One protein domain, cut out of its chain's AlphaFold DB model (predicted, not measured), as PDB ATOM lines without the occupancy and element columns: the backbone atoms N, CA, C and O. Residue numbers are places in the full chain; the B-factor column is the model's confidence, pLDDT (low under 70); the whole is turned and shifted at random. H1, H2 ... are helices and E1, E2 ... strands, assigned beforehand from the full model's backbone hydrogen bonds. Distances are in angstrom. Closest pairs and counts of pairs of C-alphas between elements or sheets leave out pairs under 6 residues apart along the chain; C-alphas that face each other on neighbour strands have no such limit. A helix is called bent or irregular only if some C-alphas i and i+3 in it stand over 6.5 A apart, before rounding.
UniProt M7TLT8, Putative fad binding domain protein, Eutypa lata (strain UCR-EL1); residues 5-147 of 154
ATOM      1  N   GLU A   5      -7.934   4.889  14.799       93.00
ATOM      2  CA  GLU A   5      -8.894   3.785  14.887       93.00
ATOM      3  C   GLU A   5      -8.853   2.937  13.612       93.00
ATOM      4  O   GLU A   5      -8.635   1.728  13.700       93.00
ATOM      5  N   GLY A   6      -8.887   3.577  12.439       92.88
ATOM      6  CA  GLY A   6      -8.726   2.912  11.148       92.88
ATOM      7  C   GLY A   6      -7.393   2.175  11.023       92.88
ATOM      8  O   GLY A   6      -7.357   1.052  10.521       92.88
ATOM      9  N   LEU A   7      -6.298   2.735  11.555       90.44
ATOM     10  CA  LEU A   7      -5.012   2.030  11.596       90.44
ATOM     11  C   LEU A   7      -5.069   0.762  12.452       90.44
ATOM     12  O   LEU A   7      -4.585  -0.290  12.030       90.44
ATOM     13  N   VAL A   8      -5.633   0.846  13.656       93.00
ATOM     14  CA  VAL A   8      -5.748  -0.314  14.549       93.00
ATOM     15  C   VAL A   8      -6.633  -1.391  13.923       93.00
ATOM     16  O   VAL A   8      -6.296  -2.576  14.000       93.00
ATOM     17  N   ASP A   9      -7.724  -0.999  13.273       95.06
ATOM     18  CA  ASP A   9      -8.635  -1.925  12.610       95.06
ATOM     19  C   ASP A   9      -7.997  -2.589  11.391       95.06
ATOM     20  O   ASP A   9      -8.078  -3.813  11.265       95.06
ATOM     21  N   ALA A  10      -7.270  -1.839  10.556       93.81
ATOM     22  CA  ALA A  10      -6.507  -2.401   9.443       93.81
ATOM     23  C   ALA A  10      -5.447  -3.401   9.936       93.81
ATOM     24  O   ALA A  10      -5.357  -4.518   9.426       93.81
ATOM     25  N   ILE A  11      -4.692  -3.056  10.985       92.94
ATOM     26  CA  ILE A  11      -3.684  -3.954  11.571       92.94
ATOM     27  C   ILE A  11      -4.329  -5.229  12.128       92.94
ATOM     28  O   ILE A  11      -3.803  -6.319  11.912       92.94
ATOM     29  N   ARG A  12      -5.469  -5.134  12.825       94.62
ATOM     30  CA  ARG A  12      -6.196  -6.312  13.335       94.62
ATOM     31  C   ARG A  12      -6.732  -7.181  12.203       94.62
ATOM     32  O   ARG A  12      -6.597  -8.403  12.253       94.62
ATOM     33  N   TYR A  13      -7.327  -6.552  11.194       95.00
ATOM     34  CA  TYR A  13      -7.856  -7.212  10.007       95.00
ATOM     35  C   TYR A  13      -6.769  -8.047   9.318       95.00
ATOM     36  O   TYR A  13      -6.948  -9.252   9.134       95.00
ATOM     37  N   ILE A  14      -5.617  -7.436   9.046       94.94
ATOM     38  CA  ILE A  14      -4.466  -8.065   8.387       94.94
ATOM     39  C   ILE A  14      -3.813  -9.114   9.294       94.94
ATOM     40  O   ILE A  14      -3.652 -10.268   8.897       94.94
ATOM     41  N   GLY A  15      -3.483  -8.746  10.534       93.69
ATOM     42  CA  GLY A  15      -2.768  -9.607  11.482       93.69
ATOM     43  C   GLY A  15      -3.546 -10.854  11.908       93.69
ATOM     44  O   GLY A  15      -2.951 -11.805  12.405       93.69
ATOM     45  N   SER A  16      -4.864 -10.882  11.689       94.06
ATOM     46  CA  SER A  16      -5.683 -12.083  11.892       94.06
ATOM     47  C   SER A  16      -5.562 -13.128  10.771       94.06
ATOM     48  O   SER A  16      -6.080 -14.232  10.930       94.06
ATOM     49  N   ARG A  17      -4.919 -12.798   9.639       93.06
ATOM     50  CA  ARG A  17      -4.938 -13.607   8.399       93.06
ATOM     51  C   ARG A  17      -3.578 -13.800   7.752       93.06
ATOM     52  O   ARG A  17      -3.370 -14.801   7.077       93.06
ATOM     53  N   THR A  18      -2.658 -12.866   7.952       93.50
ATOM     54  CA  THR A  18      -1.321 -12.938   7.369       93.50
ATOM     55  C   THR A  18      -0.258 -12.432   8.334       93.50
ATOM     56  O   THR A  18      -0.556 -11.800   9.351       93.50
ATOM     57  N   SER A  19       1.002 -12.722   8.015       90.69
ATOM     58  CA  SER A  19       2.130 -12.173   8.758       90.69
ATOM     59  C   SER A  19       2.418 -10.760   8.270       90.69
ATOM     60  O   SER A  19       2.438 -10.494   7.068       90.69
ATOM     61  N   PHE A  20       2.690  -9.859   9.207       92.06
ATOM     62  CA  PHE A  20       3.232  -8.547   8.890       92.06
ATOM     63  C   PHE A  20       4.414  -8.225   9.798       92.06
ATOM     64  O   PHE A  20       4.513  -8.711  10.928       92.06
ATOM     65  N   SER A  21       5.314  -7.392   9.301       91.50
ATOM     66  CA  SER A  21       6.385  -6.782  10.078       91.50
ATOM     67  C   SER A  21       6.429  -5.291   9.769       91.50
ATOM     68  O   SER A  21       5.808  -4.821   8.817       91.50
ATOM     69  N   GLY A  22       7.122  -4.519  10.595       91.19
ATOM     70  CA  GLY A  22       7.279  -3.102  10.323       91.19
ATOM     71  C   GLY A  22       8.550  -2.537  10.915       91.19
ATOM     72  O   GLY A  22       9.053  -3.015  11.933       91.19
ATOM     73  N   VAL A  23       9.064  -1.501  10.262       92.00
ATOM     74  CA  VAL A  23      10.248  -0.763  10.700       92.00
ATOM     75  C   VAL A  23       9.839   0.679  10.929       92.00
ATOM     76  O   VAL A  23       9.425   1.361   9.994       92.00
ATOM     77  N   ALA A  24       9.964   1.141  12.171       92.06
ATOM     78  CA  ALA A  24       9.800   2.546  12.507       92.06
ATOM     79  C   ALA A  24      11.088   3.310  12.189       92.06
ATOM     80  O   ALA A  24      12.189   2.864  12.514       92.06
ATOM     81  N   PHE A  25      10.953   4.476  11.570       88.88
ATOM     82  CA  PHE A  25      12.079   5.342  11.252       88.88
ATOM     83  C   PHE A  25      11.661   6.806  11.306       88.88
ATOM     84  O   PHE A  25      10.497   7.155  11.136       88.88
ATOM     85  N   ASN A  26      12.640   7.682  11.512       87.31
ATOM     86  CA  ASN A  26      12.453   9.117  11.372       87.31
ATOM     87  C   ASN A  26      13.451   9.643  10.350       87.31
ATOM     88  O   ASN A  26      14.637   9.808  10.636       87.31
ATOM     89  N   VAL A  27      12.949   9.904   9.149       82.56
ATOM     90  CA  VAL A  27      13.752  10.425   8.045       82.56
ATOM     91  C   VAL A  27      13.311  11.828   7.629       82.56
ATOM     92  O   VAL A  27      13.661  12.268   6.539       82.56
ATOM     93  N   ASN A  28      12.580  12.533   8.503       80.38
ATOM     94  CA  ASN A  28      12.057  13.887   8.291       80.38
ATOM     95  C   ASN A  28      13.158  14.968   8.310       80.38
ATOM     96  O   ASN A  28      12.979  16.063   7.783       80.38
ATOM     97  N   HIS A  29      14.327  14.681   8.897       72.88
ATOM     98  CA  HIS A  29      15.427  15.647   8.917       72.88
ATOM     99  C   HIS A  29      15.847  16.051   7.495       72.88
ATOM    100  O   HIS A  29      16.006  15.216   6.602       72.88
ATOM    101  N   SER A  30      16.020  17.360   7.301       63.19
ATOM    102  CA  SER A  30      16.273  17.988   6.008       63.19
ATOM    103  C   SER A  30      17.510  17.406   5.327       63.19
ATOM    104  O   SER A  30      18.641  17.655   5.748       63.19
ATOM    105  N   VAL A  31      17.312  16.687   4.224       62.94
ATOM    106  CA  VAL A  31      18.369  16.526   3.223       62.94
ATOM    107  C   VAL A  31      18.588  17.876   2.548       62.94
ATOM    108  O   VAL A  31      17.635  18.578   2.218       62.94
ATOM    109  N   SER A  32      19.846  18.241   2.311       62.72
ATOM    110  CA  SER A  32      20.222  19.533   1.721       62.72
ATOM    111  C   SER A  32      19.668  19.760   0.308       62.72
ATOM    112  O   SER A  32      19.803  20.854  -0.238       62.72
ATOM    113  N   SER A  33      19.078  18.743  -0.331       69.81
ATOM    114  CA  SER A  33      18.495  18.838  -1.670       69.81
ATOM    115  C   SER A  33      17.516  17.686  -1.953       69.81
ATOM    116  O   SER A  33      17.902  16.692  -2.566       69.81
ATOM    117  N   VAL A  34      16.253  17.815  -1.530       66.38
ATOM    118  CA  VAL A  34      15.189  16.819  -1.807       66.38
ATOM    119  C   VAL A  34      15.089  16.515  -3.309       66.38
ATOM    120  O   VAL A  34      15.102  15.357  -3.699       66.38
ATOM    121  N   GLU A  35      15.183  17.541  -4.156       71.94
ATOM    122  CA  GLU A  35      15.165  17.406  -5.623       71.94
ATOM    123  C   GLU A  35      16.368  16.655  -6.229       71.94
ATOM    124  O   GLU A  35      16.348  16.246  -7.394       71.94
ATOM    125  N   LYS A  36      17.462  16.487  -5.471       82.56
ATOM    126  CA  LYS A  36      18.665  15.787  -5.955       82.56
ATOM    127  C   LYS A  36      18.624  14.285  -5.703       82.56
ATOM    128  O   LYS A  36      19.427  13.576  -6.307       82.56
ATOM    129  N   VAL A  37      17.723  13.797  -4.855       86.81
ATOM    130  CA  VAL A  37      17.528  12.360  -4.628       86.81
ATOM    131  C   VAL A  37      16.313  11.859  -5.409       86.81
ATOM    132  O   VAL A  37      15.506  12.645  -5.887       86.81
ATOM    133  N   ALA A  38      16.224  10.543  -5.597       90.88
ATOM    134  CA  ALA A  38      15.132   9.893  -6.330       90.88
ATOM    135  C   ALA A  38      14.117   9.190  -5.410       90.88
ATOM    136  O   ALA A  38      13.189   8.552  -5.893       90.88
ATOM    137  N   VAL A  39      14.325   9.259  -4.090       89.56
ATOM    138  CA  VAL A  39      13.464   8.602  -3.096       89.56
ATOM    139  C   VAL A  39      12.091   9.262  -3.105       89.56
ATOM    140  O   VAL A  39      12.029  10.488  -3.059       89.56
ATOM    141  N   ASN A  40      11.016   8.466  -3.105       91.31
ATOM    142  CA  ASN A  40       9.648   8.976  -3.010       91.31
ATOM    143  C   ASN A  40       9.528   9.968  -1.827       91.31
ATOM    144  O   ASN A  40       9.819   9.583  -0.684       91.31
ATOM    145  N   PRO A  41       9.103  11.227  -2.062       87.69
ATOM    146  CA  PRO A  41       9.018  12.250  -1.023       87.69
ATOM    147  C   PRO A  41       8.176  11.848   0.193       87.69
ATOM    148  O   PRO A  41       8.444  12.328   1.300       87.69
ATOM    149  N   TYR A  42       7.205  10.941   0.026       88.25
ATOM    150  CA  TYR A  42       6.352  10.477   1.118       88.25
ATOM    151  C   TYR A  42       7.135   9.814   2.258       88.25
ATOM    152  O   TYR A  42       6.756   9.972   3.415       88.25
ATOM    153  N   PHE A  43       8.294   9.199   1.986       87.69
ATOM    154  CA  PHE A  43       9.150   8.616   3.032       87.69
ATOM    155  C   PHE A  43       9.488   9.607   4.152       87.69
ATOM    156  O   PHE A  43       9.643   9.204   5.298       87.69
ATOM    157  N   ARG A  44       9.583  10.909   3.845       86.94
ATOM    158  CA  ARG A  44       9.873  11.967   4.831       86.94
ATOM    159  C   ARG A  44       8.714  12.229   5.792       86.94
ATOM    160  O   ARG A  44       8.946  12.746   6.881       86.94
ATOM    161  N   LYS A  45       7.494  11.884   5.382       88.25
ATOM    162  CA  LYS A  45       6.257  12.015   6.157       88.25
ATOM    163  C   LYS A  45       5.887  10.713   6.881       88.25
ATOM    164  O   LYS A  45       5.087  10.752   7.813       88.25
ATOM    165  N   SER A  46       6.474   9.584   6.483       89.50
ATOM    166  CA  SER A  46       6.254   8.276   7.102       89.50
ATOM    167  C   SER A  46       6.917   8.155   8.475       89.50
ATOM    168  O   SER A  46       8.054   8.582   8.677       89.50
ATOM    169  N   LEU A  47       6.213   7.509   9.407       88.38
ATOM    170  CA  LEU A  47       6.735   7.128  10.728       88.38
ATOM    171  C   LEU A  47       7.235   5.676  10.763       88.38
ATOM    172  O   LEU A  47       8.074   5.317  11.590       88.38
ATOM    173  N   PHE A  48       6.696   4.833   9.886       89.56
ATOM    174  CA  PHE A  48       7.059   3.432   9.757       89.56
ATOM    175  C   PHE A  48       6.757   2.927   8.340       89.56
ATOM    176  O   PHE A  48       5.964   3.530   7.617       89.56
ATOM    177  N   ASN A  49       7.388   1.816   7.961       92.50
ATOM    178  CA  ASN A  49       7.020   0.983   6.812       92.50
ATOM    179  C   ASN A  49       6.409  -0.327   7.328       92.50
ATOM    180  O   ASN A  49       6.917  -0.859   8.318       92.50
ATOM    181  N   ILE A  50       5.358  -0.835   6.678       93.25
ATOM    182  CA  ILE A  50       4.770  -2.157   6.953       93.25
ATOM    183  C   ILE A  50       5.057  -3.065   5.764       93.25
ATOM    184  O   ILE A  50       4.812  -2.696   4.621       93.25
ATOM    185  N   PHE A  51       5.526  -4.269   6.062       92.81
ATOM    186  CA  PHE A  51       5.663  -5.365   5.119       92.81
ATOM    187  C   PHE A  51       4.596  -6.422   5.406       92.81
ATOM    188  O   PHE A  51       4.364  -6.769   6.566       92.81
ATOM    189  N   LEU A  52       3.986  -6.955   4.349       95.06
ATOM    190  CA  LEU A  52       3.026  -8.055   4.406       95.06
ATOM    191  C   LEU A  52       3.630  -9.279   3.721       95.06
ATOM    192  O   LEU A  52       4.213  -9.158   2.647       95.06
ATOM    193  N   GLY A  53       3.464 -10.460   4.312       92.38
ATOM    194  CA  GLY A  53       3.995 -11.688   3.734       92.38
ATOM    195  C   GLY A  53       3.146 -12.905   4.056       92.38
ATOM    196  O   GLY A  53       2.722 -13.111   5.192       92.38
ATOM    197  N   THR A  54       2.948 -13.747   3.050       91.81
ATOM    198  CA  THR A  54       2.312 -15.059   3.177       91.81
ATOM    199  C   THR A  54       3.369 -16.155   3.107       91.81
ATOM    200  O   THR A  54       4.379 -16.020   2.414       91.81
ATOM    201  N   ALA A  55       3.150 -17.261   3.818       91.06
ATOM    202  CA  ALA A  55       4.021 -18.422   3.698       91.06
ATOM    203  C   ALA A  55       3.914 -19.026   2.290       91.06
ATOM    204  O   ALA A  55       2.819 -19.136   1.741       91.06
ATOM    205  N   VAL A  56       5.050 -19.431   1.721       94.31
ATOM    206  CA  VAL A  56       5.086 -20.122   0.429       94.31
ATOM    207  C   VAL A  56       4.815 -21.607   0.647       94.31
ATOM    208  O   VAL A  56       5.563 -22.287   1.349       94.31
ATOM    209  N   ASP A  57       3.773 -22.121   0.002       96.00
ATOM    210  CA  ASP A  57       3.521 -23.550  -0.134       96.00
ATOM    211  C   ASP A  57       4.224 -24.077  -1.395       96.00
ATOM    212  O   ASP A  57       3.759 -23.899  -2.524       96.00
ATOM    213  N   TYR A  58       5.364 -24.743  -1.210       96.38
ATOM    214  CA  TYR A  58       6.150 -25.310  -2.310       96.38
ATOM    215  C   TYR A  58       5.444 -26.457  -3.058       96.38
ATOM    216  O   TYR A  58       5.890 -26.836  -4.142       96.38
ATOM    217  N   GLY A  59       4.366 -27.018  -2.502       97.94
ATOM    218  CA  GLY A  59       3.543 -28.045  -3.139       97.94
ATOM    219  C   GLY A  59       2.307 -27.497  -3.857       97.94
ATOM    220  O   GLY A  59       1.699 -28.229  -4.637       97.94
ATOM    221  N   ASN A  60       1.928 -26.233  -3.625       97.50
ATOM    222  CA  ASN A  60       0.664 -25.674  -4.106       97.50
ATOM    223  C   ASN A  60       0.787 -24.228  -4.617       97.50
ATOM    224  O   ASN A  60       0.447 -23.255  -3.943       97.50
ATOM    225  N   TRP A  61       1.196 -24.085  -5.879       95.31
ATOM    226  CA  TRP A  61       1.310 -22.782  -6.545       95.31
ATOM    227  C   TRP A  61      -0.019 -22.039  -6.696       95.31
ATOM    228  O   TRP A  61      -0.039 -20.809  -6.658       95.31
ATOM    229  N   THR A  62      -1.133 -22.763  -6.833       97.38
ATOM    230  CA  THR A  62      -2.465 -22.152  -6.889       97.38
ATOM    231  C   THR A  62      -2.794 -21.456  -5.572       97.38
ATOM    232  O   THR A  62      -3.257 -20.319  -5.590       97.38
ATOM    233  N   ALA A  63      -2.503 -22.095  -4.432       96.56
ATOM    234  CA  ALA A  63      -2.679 -21.475  -3.121       96.56
ATOM    235  C   ALA A  63      -1.772 -20.249  -2.941       96.56
ATOM    236  O   ALA A  63      -2.246 -19.224  -2.463       96.56
ATOM    237  N   ASN A  64      -0.515 -20.309  -3.403       96.19
ATOM    238  CA  ASN A  64       0.393 -19.154  -3.365       96.19
ATOM    239  C   ASN A  64      -0.161 -17.964  -4.155       96.19
ATOM    240  O   ASN A  64      -0.109 -16.833  -3.679       96.19
ATOM    241  N   LYS A  65      -0.723 -18.214  -5.346       95.69
ATOM    242  CA  LYS A  65      -1.350 -17.161  -6.149       95.69
ATOM    243  C   LYS A  65      -2.557 -16.555  -5.433       95.69
ATOM    244  O   LYS A  65      -2.651 -15.339  -5.368       95.69
ATOM    245  N   VAL A  66      -3.440 -17.381  -4.866       96.50
ATOM    246  CA  VAL A  66      -4.604 -16.897  -4.102       96.50
ATOM    247  C   VAL A  66      -4.165 -16.041  -2.911       96.50
ATOM    248  O   VAL A  66      -4.729 -14.975  -2.695       96.50
ATOM    249  N   ALA A  67      -3.139 -16.469  -2.175       95.69
ATOM    250  CA  ALA A  67      -2.607 -15.723  -1.038       95.69
ATOM    251  C   ALA A  67      -1.980 -14.379  -1.461       95.69
ATOM    252  O   ALA A  67      -2.206 -13.361  -0.810       95.69
ATOM    253  N   GLN A  68      -1.245 -14.353  -2.579       96.25
ATOM    254  CA  GLN A  68      -0.713 -13.113  -3.153       96.25
ATOM    255  C   GLN A  68      -1.837 -12.176  -3.614       96.25
ATOM    256  O   GLN A  68      -1.792 -10.982  -3.331       96.25
ATOM    257  N   ASP A  69      -2.862 -12.706  -4.283       96.69
ATOM    258  CA  ASP A  69      -4.014 -11.926  -4.736       96.69
ATOM    259  C   ASP A  69      -4.788 -11.340  -3.533       96.69
ATOM    260  O   ASP A  69      -5.330 -10.239  -3.623       96.69
ATOM    261  N   GLU A  70      -4.787 -12.008  -2.373       95.94
ATOM    262  CA  GLU A  70      -5.353 -11.477  -1.125       95.94
ATOM    263  C   GLU A  70      -4.533 -10.297  -0.563       95.94
ATOM    264  O   GLU A  70      -5.110  -9.299  -0.120       95.94
ATOM    265  N   ILE A  71      -3.195 -10.348  -0.652       96.31
ATOM    266  CA  ILE A  71      -2.335  -9.190  -0.351       96.31
ATOM    267  C   ILE A  71      -2.702  -8.018  -1.270       96.31
ATOM    268  O   ILE A  71      -3.016  -6.935  -0.771       96.31
ATOM    269  N   THR A  72      -2.708  -8.246  -2.586       96.62
ATOM    270  CA  THR A  72      -2.937  -7.216  -3.613       96.62
ATOM    271  C   THR A  72      -4.327  -6.591  -3.516       96.62
ATOM    272  O   THR A  72      -4.471  -5.376  -3.618       96.62
ATOM    273  N   HIS A  73      -5.370  -7.404  -3.345       96.50
ATOM    274  CA  HIS A  73      -6.754  -6.958  -3.520       96.50
ATOM    275  C   HIS A  73      -7.526  -6.758  -2.214       96.50
ATOM    276  O   HIS A  73      -8.623  -6.201  -2.255       96.50
ATOM    277  N   ALA A  74      -6.990  -7.184  -1.064       95.50
ATOM    278  CA  ALA A  74      -7.664  -7.026   0.225       95.50
ATOM    279  C   ALA A  74      -6.803  -6.335   1.288       95.50
ATOM    280  O   ALA A  74      -7.289  -5.416   1.948       95.50
ATOM    281  N   PHE A  75      -5.549  -6.753   1.487       95.75
ATOM    282  CA  PHE A  75      -4.739  -6.232   2.596       95.75
ATOM    283  C   PHE A  75      -4.093  -4.881   2.290       95.75
ATOM    284  O   PHE A  75      -4.191  -3.974   3.116       95.75
ATOM    285  N   LEU A  76      -3.479  -4.717   1.114       94.69
ATOM    286  CA  LEU A  76      -2.907  -3.429   0.709       94.69
ATOM    287  C   LEU A  76      -3.976  -2.328   0.601       94.69
ATOM    288  O   LEU A  76      -3.776  -1.289   1.230       94.69
ATOM    289  N   PRO A  77      -5.157  -2.551  -0.018       94.19
ATOM    290  CA  PRO A  77      -6.214  -1.540  -0.053       94.19
ATOM    291  C   PRO A  77      -6.699  -1.081   1.330       94.19
ATOM    292  O   PRO A  77      -7.051   0.084   1.506       94.19
ATOM    293  N   ALA A  78      -6.697  -1.968   2.336       94.00
ATOM    294  CA  ALA A  78      -7.059  -1.601   3.705       94.00
ATOM    295  C   ALA A  78      -6.047  -0.626   4.339       94.00
ATOM    296  O   ALA A  78      -6.443   0.247   5.110       94.00
ATOM    297  N   LEU A  79      -4.758  -0.751   4.004       92.12
ATOM    298  CA  LEU A  79      -3.719   0.199   4.418       92.12
ATOM    299  C   LEU A  79      -3.772   1.485   3.585       92.12
ATOM    300  O   LEU A  79      -3.666   2.578   4.130       92.12
ATOM    301  N   GLU A  80      -3.982   1.381   2.276       92.12
ATOM    302  CA  GLU A  80      -4.063   2.538   1.379       92.12
ATOM    303  C   GLU A  80      -5.226   3.469   1.735       92.12
ATOM    304  O   GLU A  80      -5.064   4.689   1.697       92.12
ATOM    305  N   ALA A  81      -6.367   2.917   2.161       92.25
ATOM    306  CA  ALA A  81      -7.535   3.692   2.577       92.25
ATOM    307  C   ALA A  81      -7.243   4.658   3.742       92.25
ATOM    308  O   ALA A  81      -7.825   5.740   3.799       92.25
ATOM    309  N   ILE A  82      -6.324   4.293   4.641       91.31
ATOM    310  CA  ILE A  82      -5.908   5.116   5.790       91.31
ATOM    311  C   ILE A  82      -4.624   5.920   5.516       91.31
ATOM    312  O   ILE A  82      -4.237   6.775   6.315       91.31
ATOM    313  N   THR A  83      -3.958   5.675   4.383       88.62
ATOM    314  CA  THR A  83      -2.787   6.427   3.909       88.62
ATOM    315  C   THR A  83      -2.962   6.853   2.443       88.62
ATOM    316  O   THR A  83      -2.192   6.408   1.589       88.62
ATOM    317  N   PRO A  84      -3.940   7.718   2.110       85.75
ATOM    318  CA  PRO A  84      -4.264   8.048   0.716       85.75
ATOM    319  C   PRO A  84      -3.103   8.720  -0.036       85.75
ATOM    320  O   PRO A  84      -2.854   8.430  -1.208       85.75
ATOM    321  N   ASP A  85      -2.323   9.546   0.665       84.81
ATOM    322  CA  ASP A  85      -1.110  10.179   0.130       84.81
ATOM    323  C   ASP A  85       0.139   9.288   0.258       84.81
ATOM    324  O   ASP A  85       1.256   9.751   0.032       84.81
ATOM    325  N   GLY A  86      -0.061   8.027   0.653       86.75
ATOM    326  CA  GLY A  86       0.944   7.023   0.961       86.75
ATOM    327  C   GLY A  86       1.951   6.737  -0.148       86.75
ATOM    328  O   GLY A  86       1.748   7.039  -1.323       86.75
ATOM    329  N   GLY A  87       3.040   6.082   0.243       92.56
ATOM    330  CA  GLY A  87       4.035   5.537  -0.670       92.56
ATOM    331  C   GLY A  87       4.429   4.128  -0.252       92.56
ATOM    332  O   GLY A  87       4.286   3.754   0.912       92.56
ATOM    333  N   VAL A  88       4.956   3.368  -1.203       94.25
ATOM    334  CA  VAL A  88       5.397   1.987  -1.011       94.25
ATOM    335  C   VAL A  88       6.902   1.903  -1.233       94.25
ATOM    336  O   VAL A  88       7.467   2.516  -2.144       94.25
ATOM    337  N   TYR A  89       7.574   1.139  -0.375       93.50
ATOM    338  CA  TYR A  89       8.989   0.856  -0.535       93.50
ATOM    339  C   TYR A  89       9.202  -0.169  -1.650       93.50
ATOM    340  O   TYR A  89       8.972  -1.356  -1.455       93.50
ATOM    341  N   LEU A  90       9.679   0.284  -2.811       94.81
ATOM    342  CA  LEU A  90       9.772  -0.538  -4.027       94.81
ATOM    343  C   LEU A  90      10.553  -1.859  -3.882       94.81
ATOM    344  O   LEU A  90      10.317  -2.786  -4.645       94.81
ATOM    345  N   ASN A  91      11.484  -1.960  -2.924       93.75
ATOM    346  CA  ASN A  91      12.260  -3.188  -2.699       93.75
ATOM    347  C   ASN A  91      11.483  -4.263  -1.914       93.75
ATOM    348  O   ASN A  91      11.927  -5.406  -1.859       93.75
ATOM    349  N   GLU A  92      10.360  -3.902  -1.295       92.81
ATOM    350  CA  GLU A  92       9.508  -4.769  -0.468       92.81
ATOM    351  C   GLU A  92       8.040  -4.650  -0.917       92.81
ATOM    352  O   GLU A  92       7.121  -4.628  -0.101       92.81
ATOM    353  N   ALA A  93       7.826  -4.493  -2.225       93.94
ATOM    354  CA  ALA A  93       6.537  -4.133  -2.796       93.94
ATOM    355  C   ALA A  93       5.835  -5.290  -3.515       93.94
ATOM    356  O   ALA A  93       6.447  -6.284  -3.910       93.94
ATOM    357  N   ASP A  94       4.537  -5.107  -3.739       95.50
ATOM    358  CA  ASP A  94       3.739  -5.991  -4.573       95.50
ATOM    359  C   ASP A  94       4.047  -5.780  -6.063       95.50
ATOM    360  O   ASP A  94       3.908  -4.681  -6.605       95.50
ATOM    361  N   PHE A  95       4.429  -6.856  -6.749       93.19
ATOM    362  CA  PHE A  95       4.696  -6.840  -8.188       93.19
ATOM    363  C   PHE A  95       3.425  -6.627  -9.033       93.19
ATOM    364  O   PHE A  95       3.529  -6.364 -10.238       93.19
ATOM    365  N   GLN A  96       2.241  -6.760  -8.422       94.94
ATOM    366  CA  GLN A  96       0.934  -6.526  -9.039       94.94
ATOM    367  C   GLN A  96       0.431  -5.079  -8.881       94.94
ATOM    368  O   GLN A  96      -0.650  -4.772  -9.380       94.94
ATOM    369  N   ALA A  97       1.196  -4.183  -8.239       94.81
ATOM    370  CA  ALA A  97       0.798  -2.793  -8.018       94.81
ATOM    371  C   ALA A  97       0.476  -2.069  -9.341       94.81
ATOM    372  O   ALA A  97       1.359  -1.801 -10.161       94.81
ATOM    373  N   ALA A  98      -0.804  -1.750  -9.550       91.88
ATOM    374  CA  ALA A  98      -1.284  -1.155 -10.796       91.88
ATOM    375  C   ALA A  98      -0.838   0.307 -10.968       91.88
ATOM    376  O   ALA A  98      -0.599   0.746 -12.090       91.88
ATOM    377  N   ASP A  99      -0.696   1.046  -9.868       93.31
ATOM    378  CA  ASP A  99      -0.306   2.457  -9.833       93.31
ATOM    379  C   ASP A  99       1.143   2.655  -9.350       93.31
ATOM    380  O   ASP A  99       1.482   3.688  -8.758       93.31
ATOM    381  N   PHE A 100       2.016   1.675  -9.625       96.69
ATOM    382  CA  PHE A 100       3.407   1.639  -9.161       96.69
ATOM    383  C   PHE A 100       4.177   2.940  -9.439       96.69
ATOM    384  O   PHE A 100       5.010   3.344  -8.627       96.69
ATOM    385  N   GLN A 101       3.881   3.641 -10.543       96.88
ATOM    386  CA  GLN A 101       4.501   4.928 -10.869       96.88
ATOM    387  C   GLN A 101       4.329   5.931  -9.722       96.88
ATOM    388  O   GLN A 101       5.290   6.571  -9.290       96.88
ATOM    389  N   ARG A 102       3.106   6.025  -9.193       95.00
ATOM    390  CA  ARG A 102       2.745   6.931  -8.105       95.00
ATOM    391  C   ARG A 102       3.253   6.405  -6.769       95.00
ATOM    392  O   ARG A 102       3.951   7.129  -6.067       95.00
ATOM    393  N   VAL A 103       2.938   5.160  -6.412       94.62
ATOM    394  CA  VAL A 103       3.244   4.661  -5.062       94.62
ATOM    395  C   VAL A 103       4.740   4.436  -4.836       94.62
ATOM    396  O   VAL A 103       5.220   4.669  -3.727       94.62
ATOM    397  N   PHE A 104       5.518   4.059  -5.858       96.44
ATOM    398  CA  PHE A 104       6.953   3.765  -5.689       96.44
ATOM    399  C   PHE A 104       7.828   4.996  -5.903       96.44
ATOM    400  O   PHE A 104       8.830   5.162  -5.207       96.44
ATOM    401  N   TYR A 105       7.457   5.871  -6.840       96.00
ATOM    402  CA  TYR A 105       8.303   6.990  -7.266       96.00
ATOM    403  C   TYR A 105       7.696   8.369  -6.976       96.00
ATOM    404  O   TYR A 105       8.443   9.343  -6.857       96.00
ATOM    405  N   GLY A 106       6.373   8.463  -6.830       93.56
ATOM    406  CA  GLY A 106       5.658   9.713  -6.575       93.56
ATOM    407  C   GLY A 106       5.944  10.773  -7.636       93.56
ATOM    408  O   GLY A 106       6.122  10.474  -8.819       93.56
ATOM    409  N   ASP A 107       6.078  12.020  -7.188       91.56
ATOM    410  CA  ASP A 107       6.335  13.189  -8.043       91.56
ATOM    411  C   ASP A 107       7.639  13.094  -8.857       91.56
ATOM    412  O   ASP A 107       7.867  13.860  -9.796       91.56
ATOM    413  N   HIS A 108       8.527  12.154  -8.523       93.88
ATOM    414  CA  HIS A 108       9.779  11.955  -9.244       93.88
ATOM    415  C   HIS A 108       9.646  11.080 -10.493       93.88
ATOM    416  O   HIS A 108      10.584  11.083 -11.297       93.88
ATOM    417  N   TYR A 109       8.521  10.382 -10.702       96.50
ATOM    418  CA  TYR A 109       8.370   9.425 -11.805       96.50
ATOM    419  C   TYR A 109       8.709  10.038 -13.167       96.50
ATOM    420  O   TYR A 109       9.596   9.555 -13.865       96.50
ATOM    421  N   GLU A 110       8.103  11.178 -13.497       96.69
ATOM    422  CA  GLU A 110       8.306  11.861 -14.779       96.69
ATOM    423  C   GLU A 110       9.763  12.274 -15.015       96.69
ATOM    424  O   GLU A 110      10.296  12.196 -16.126       96.69
ATOM    425  N   ARG A 111      10.456  12.721 -13.961       96.00
ATOM    426  CA  ARG A 111      11.879  13.064 -14.053       96.00
ATOM    427  C   ARG A 111      12.729  11.817 -14.274       96.00
ATOM    428  O   ARG A 111      13.649  11.862 -15.091       96.00
ATOM    429  N   LEU A 112      12.434  10.734 -13.563       97.50
ATOM    430  CA  LEU A 112      13.130   9.462 -13.721       97.50
ATOM    431  C   LEU A 112      12.883   8.865 -15.108       97.50
ATOM    432  O   LEU A 112      13.828   8.372 -15.719       97.50
ATOM    433  N   LEU A 113      11.670   8.987 -15.647       98.00
ATOM    434  CA  LEU A 113      11.315   8.527 -16.988       98.00
ATOM    435  C   LEU A 113      12.113   9.267 -18.067       98.00
ATOM    436  O   LEU A 113      12.686   8.644 -18.960       98.00
ATOM    437  N   ARG A 114      12.276  10.591 -17.935       97.88
ATOM    438  CA  ARG A 114      13.159  11.367 -18.827       97.88
ATOM    439  C   ARG A 114      14.619  10.918 -18.752       97.88
ATOM    440  O   ARG A 114      15.309  10.915 -19.770       97.88
ATOM    441  N   ILE A 115      15.107  10.554 -17.566       97.75
ATOM    442  CA  ILE A 115      16.462  10.009 -17.393       97.75
ATOM    443  C   ILE A 115      16.556   8.637 -18.067       97.75
ATOM    444  O   ILE A 115      17.472   8.421 -18.856       97.75
ATOM    445  N   LYS A 116      15.589   7.748 -17.821       98.19
ATOM    446  CA  LYS A 116      15.491   6.432 -18.456       98.19
ATOM    447  C   LYS A 116      15.566   6.553 -19.975       98.19
ATOM    448  O   LYS A 116      16.449   5.952 -20.561       98.19
ATOM    449  N   TRP A 117      14.757   7.403 -20.604       97.56
ATOM    450  CA  TRP A 117      14.791   7.584 -22.061       97.56
ATOM    451  C   TRP A 117      16.083   8.198 -22.589       97.56
ATOM    452  O   TRP A 117      16.487   7.906 -23.708       97.56
ATOM    453  N   ARG A 118      16.754   9.043 -21.801       98.25
ATOM    454  CA  ARG A 118      18.047   9.607 -22.200       98.25
ATOM    455  C   ARG A 118      19.144   8.545 -22.273       98.25
ATOM    456  O   ARG A 118      20.023   8.661 -23.123       98.25
ATOM    457  N   TYR A 119      19.131   7.579 -21.358       98.50
ATOM    458  CA  TYR A 119      20.212   6.600 -21.205       98.50
ATOM    459  C   TYR A 119      19.875   5.206 -21.745       98.50
ATOM    460  O   TYR A 119      20.785   4.457 -22.077       98.50
ATOM    461  N   ASP A 120      18.595   4.870 -21.851       98.25
ATOM    462  CA  ASP A 120      18.083   3.612 -22.384       98.25
ATOM    463  C   ASP A 120      16.809   3.857 -23.223       98.25
ATOM    464  O   ASP A 120      15.699   3.513 -22.808       98.25
ATOM    465  N   PRO A 121      16.948   4.509 -24.395       96.06
ATOM    466  CA  PRO A 121      15.824   4.829 -25.279       96.06
ATOM    467  C   PRO A 121      15.183   3.594 -25.929       96.06
ATOM    468  O   PRO A 121      14.058   3.672 -26.421       96.06
ATOM    469  N   GLU A 122      15.899   2.470 -25.962       95.00
ATOM    470  CA  GLU A 122      15.444   1.225 -26.584       95.00
ATOM    471  C   GLU A 122      14.786   0.268 -25.581       95.00
ATOM    472  O   GLU A 122      14.301  -0.788 -25.985       95.00
ATOM    473  N   ASP A 123      14.680   0.656 -24.307       95.62
ATOM    474  CA  ASP A 123      14.127  -0.159 -23.223       95.62
ATOM    475  C   ASP A 123      14.873  -1.505 -23.046       95.62
ATOM    476  O   ASP A 123      14.259  -2.536 -22.771       95.62
ATOM    477  N   LEU A 124      16.205  -1.507 -23.205       96.31
ATOM    478  CA  LEU A 124      17.056  -2.695 -23.056       96.31
ATOM    479  C   LEU A 124      17.041  -3.234 -21.617       96.31
ATOM    480  O   LEU A 124      17.035  -4.445 -21.400       96.31
ATOM    481  N   PHE A 125      17.043  -2.342 -20.626       97.75
ATOM    482  CA  PHE A 125      16.985  -2.708 -19.214       97.75
ATOM    483  C   PHE A 125      15.535  -2.727 -18.733       97.75
ATOM    484  O   PHE A 125      14.944  -1.679 -18.463       97.75
ATOM    485  N   TYR A 126      14.973  -3.921 -18.582       96.88
ATOM    486  CA  TYR A 126      13.622  -4.122 -18.069       96.88
ATOM    487  C   TYR A 126      13.637  -4.763 -16.679       96.88
ATOM    488  O   TYR A 126      14.390  -5.699 -16.416       96.88
ATOM    489  N   ALA A 127      12.750  -4.282 -15.812       96.00
ATOM    490  CA  ALA A 127      12.300  -4.981 -14.618       96.00
ATOM    491  C   ALA A 127      10.830  -4.616 -14.371       96.00
ATOM    492  O   ALA A 127      10.417  -3.484 -14.634       96.00
ATOM    493  N   LYS A 128      10.036  -5.570 -13.877       95.44
ATOM    494  CA  LYS A 128       8.626  -5.343 -13.536       95.44
ATOM    495  C   LYS A 128       8.530  -4.197 -12.523       95.44
ATOM    496  O   LYS A 128       9.286  -4.189 -11.557       95.44
ATOM    497  N   THR A 129       7.625  -3.243 -12.749       96.69
ATOM    498  CA  THR A 129       7.436  -2.015 -11.941       96.69
ATOM    499  C   THR A 129       8.603  -1.021 -11.938       96.69
ATOM    500  O   THR A 129       8.543  -0.007 -11.247       96.69
ATOM    501  N   ALA A 130       9.660  -1.250 -12.725       97.25
ATOM    502  CA  ALA A 130      10.711  -0.253 -12.889       97.25
ATOM    503  C   ALA A 130      10.214   0.954 -13.700       97.25
ATOM    504  O   ALA A 130       9.244   0.868 -14.457       97.25
ATOM    505  N   VAL A 131      10.921   2.077 -13.591       98.06
ATOM    506  CA  VAL A 131      10.652   3.285 -14.383       98.06
ATOM    507  C   VAL A 131      10.646   2.966 -15.884       98.06
ATOM    508  O   VAL A 131      11.646   2.485 -16.422       98.06
ATOM    509  N   GLY A 132       9.533   3.270 -16.555       97.06
ATOM    510  CA  GLY A 132       9.322   3.031 -17.985       97.06
ATOM    511  C   GLY A 132       8.902   1.601 -18.345       97.06
ATOM    512  O   GLY A 132       8.728   1.306 -19.529       97.06
ATOM    513  N   SER A 133       8.746   0.706 -17.360       96.88
ATOM    514  CA  SER A 133       8.408  -0.704 -17.599       96.88
ATOM    515  C   SER A 133       7.031  -0.914 -18.233       96.88
ATOM    516  O   SER A 133       6.849  -1.899 -18.934       96.88
ATOM    517  N   GLU A 134       6.102   0.033 -18.100       95.56
ATOM    518  CA  GLU A 134       4.760   0.048 -18.701       95.56
ATOM    519  C   GLU A 134       4.750   0.057 -20.238       95.56
ATOM    520  O   GLU A 134       3.717  -0.174 -20.861       95.56
ATOM    521  N   ARG A 135       5.900   0.306 -20.871       94.69
ATOM    522  CA  ARG A 135       6.075   0.203 -22.327       94.69
ATOM    523  C   ARG A 135       6.222  -1.245 -22.799       94.69
ATOM    524  O   ARG A 135       6.163  -1.498 -24.004       94.69
ATOM    525  N   LEU A 136       6.450  -2.175 -21.876       95.44
ATOM    526  CA  LEU A 136       6.667  -3.591 -22.129       95.44
ATOM    527  C   LEU A 136       5.715  -4.426 -21.264       95.44
ATOM    528  O   LEU A 136       5.454  -4.116 -20.107       95.44
ATOM    529  N   GLU A 137       5.211  -5.519 -21.819       94.38
ATOM    530  CA  GLU A 137       4.389  -6.495 -21.113       94.38
ATOM    531  C   GLU A 137       4.979  -7.895 -21.273       94.38
ATOM    532  O   GLU A 137       5.406  -8.293 -22.362       94.38
ATOM    533  N   GLU A 138       5.018  -8.649 -20.178       94.00
ATOM    534  CA  GLU A 138       5.327 -10.073 -20.215       94.00
ATOM    535  C   GLU A 138       4.051 -10.845 -20.557       94.00
ATOM    536  O   GLU A 138       3.023 -10.711 -19.890       94.00
ATOM    537  N   ARG A 139       4.106 -11.637 -21.625       93.44
ATOM    538  CA  ARG A 139       2.996 -12.480 -22.069       93.44
ATOM    539  C   ARG A 139       2.973 -13.799 -21.308       93.44
ATOM    540  O   ARG A 139       3.965 -14.215 -20.724       93.44
ATOM    541  N   LEU A 140       1.848 -14.509 -21.394       91.19
ATOM    542  CA  LEU A 140       1.669 -15.824 -20.757       91.19
ATOM    543  C   LEU A 140       2.698 -16.878 -21.202       91.19
ATOM    544  O   LEU A 140       2.909 -17.859 -20.498       91.19
ATOM    545  N   ASP A 141       3.325 -16.690 -22.364       94.69
ATOM    546  CA  ASP A 141       4.394 -17.551 -22.873       94.69
ATOM    547  C   ASP A 141       5.807 -17.105 -22.444       94.69
ATOM    548  O   ASP A 141       6.798 -17.636 -22.945       94.69
ATOM    549  N   GLY A 142       5.908 -16.126 -21.539       92.69
ATOM    550  CA  GLY A 142       7.159 -15.580 -21.010       92.69
ATOM    551  C   GLY A 142       7.863 -14.586 -21.935       92.69
ATOM    552  O   GLY A 142       8.943 -14.094 -21.606       92.69
ATOM    553  N   ARG A 143       7.303 -14.265 -23.110       96.19
ATOM    554  CA  ARG A 143       7.901 -13.258 -23.997       96.19
ATOM    555  C   ARG A 143       7.608 -11.851 -23.503       96.19
ATOM    556  O   ARG A 143       6.457 -11.500 -23.260       96.19
ATOM    557  N   LEU A 144       8.642 -11.016 -23.489       96.31
ATOM    558  CA  LEU A 144       8.517  -9.583 -23.253       96.31
ATOM    559  C   LEU A 144       8.240  -8.855 -24.575       96.31
ATOM    560  O   LEU A 144       9.018  -8.957 -25.525       96.31
ATOM    561  N   CYS A 145       7.117  -8.148 -24.657       95.56
ATOM    562  CA  CYS A 145       6.642  -7.483 -25.871       95.56
ATOM    563  C   CYS A 145       6.374  -6.003 -25.611       95.56
ATOM    564  O   CYS A 145       5.955  -5.637 -24.521       95.56
ATOM    565  N   ARG A 146       6.560  -5.142 -26.619       94.62
ATOM    566  CA  ARG A 146       6.126  -3.741 -26.512       94.62
ATOM    567  C   ARG A 146       4.604  -3.673 -26.451       94.62
ATOM    568  O   ARG A 146       3.934  -4.283 -27.287       94.62
ATOM    569  N   VAL A 147       4.084  -2.900 -25.503       92.25
ATOM    570  CA  VAL A 147       2.659  -2.572 -25.438       92.25
ATOM    571  C   VAL A 147       2.341  -1.690 -26.644       92.25
ATOM    572  O   VAL A 147       3.068  -0.735 -26.937       92.25
TER     573      VAL A 147
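This is residues 5 to 147 of the 154 residues of the protein "Putative fad binding domain protein" of Eutypa lata (strain UCR-EL1) (UniProt M7TLT8). The domain is flat and loosely joined: at one end H1 and H3 lie side by side, with the two-stranded pair E1 and E2 next to H3, while the sharply kinked H4 begins nearer the middle and runs away from them, and the small hairpin E3 and E4 lies at the other end, with E4 apart from H4. The unnamed stretch 81 to 99 runs through the middle between them, and residues 58 to 63, of which 61 to 63 belong to H3, stick out. The printed part has 143 residues, with four named helices and four named strands in the order H1, E1, H2, E2, H3, H4, E3, E4; the class is mixed, and both two-stranded sheets, E1 - E2 and E3 - E4, are antiparallel. It is only just compact, close to loose, with a radius of gyration of the C-alphas of 17.2 A and spans of 47 by 47 by 22 A.

Find C-alpha 5 at (-8.894, 3.785, 14.887); from there H1 runs to residue 15, 15.1 A on. E1 follows at residues 19 to 24, 17.0 A long, then the short H2 at residues 41 to 44, and E2 at residues 48 to 53, 16.6 A long. Look for C-alpha 61 at (1.310, -22.782, -6.545), where H3 begins its 27.1 A to residue 80. H4, residues 100 to 119, covers 21.3 A. E3 holds residues 136 to 138 and E4 residues 144 to 146, ending at C-alpha 146, (6.126, -3.741, -26.512).

Start with H1, which touches residues 75 to 79 of H3 alone; the closest C-alphas, of Ala 10 and Ala 78, are 5.8 A apart. These helices run opposite ways at a shallow tilt of 8 degrees. E1 and E2 are antiparallel at 162 degrees, with N 21 and O 51 within hydrogen-bond range at 3.0 A and N 51 and O 21 at 2.8 A. The closest C-alphas of E2 and H3, of Leu 52 and Ile 71, are 7.3 A apart, while E1 and H3 are apart. H2 only just touches H4, at residues 106 to 107 alone, with 3 pairs of C-alphas within 8 A; the closest, of Pro 41 and Gly 106, are 7.0 A apart. H4 has a kink of 97 degrees near residue 107 and is irregular, with C-alphas 104 and 107 9.7 A apart; H3 is only just irregular, with C-alphas 73 and 76 6.7 A apart. H3 and H4 are apart. In the hairpin E3 and E4, antiparallel at 147 degrees, N 137 and O 145 are within range at 2.8 A. Every O i to N i+4 pair is within range in H1, against 13 of 16 in H3 and 11 of 16 in H4; H2 is too short for such a pair.

Look at Ser 32 and Gly 59 for the two C-alphas farthest apart, 50.7 A. The printed part has no cut. The links E1 to H2, H3 to H4 and H4 to E3 are long. The mean pLDDT of the printed part is 92.4, and residues 30 to 34 are under 70.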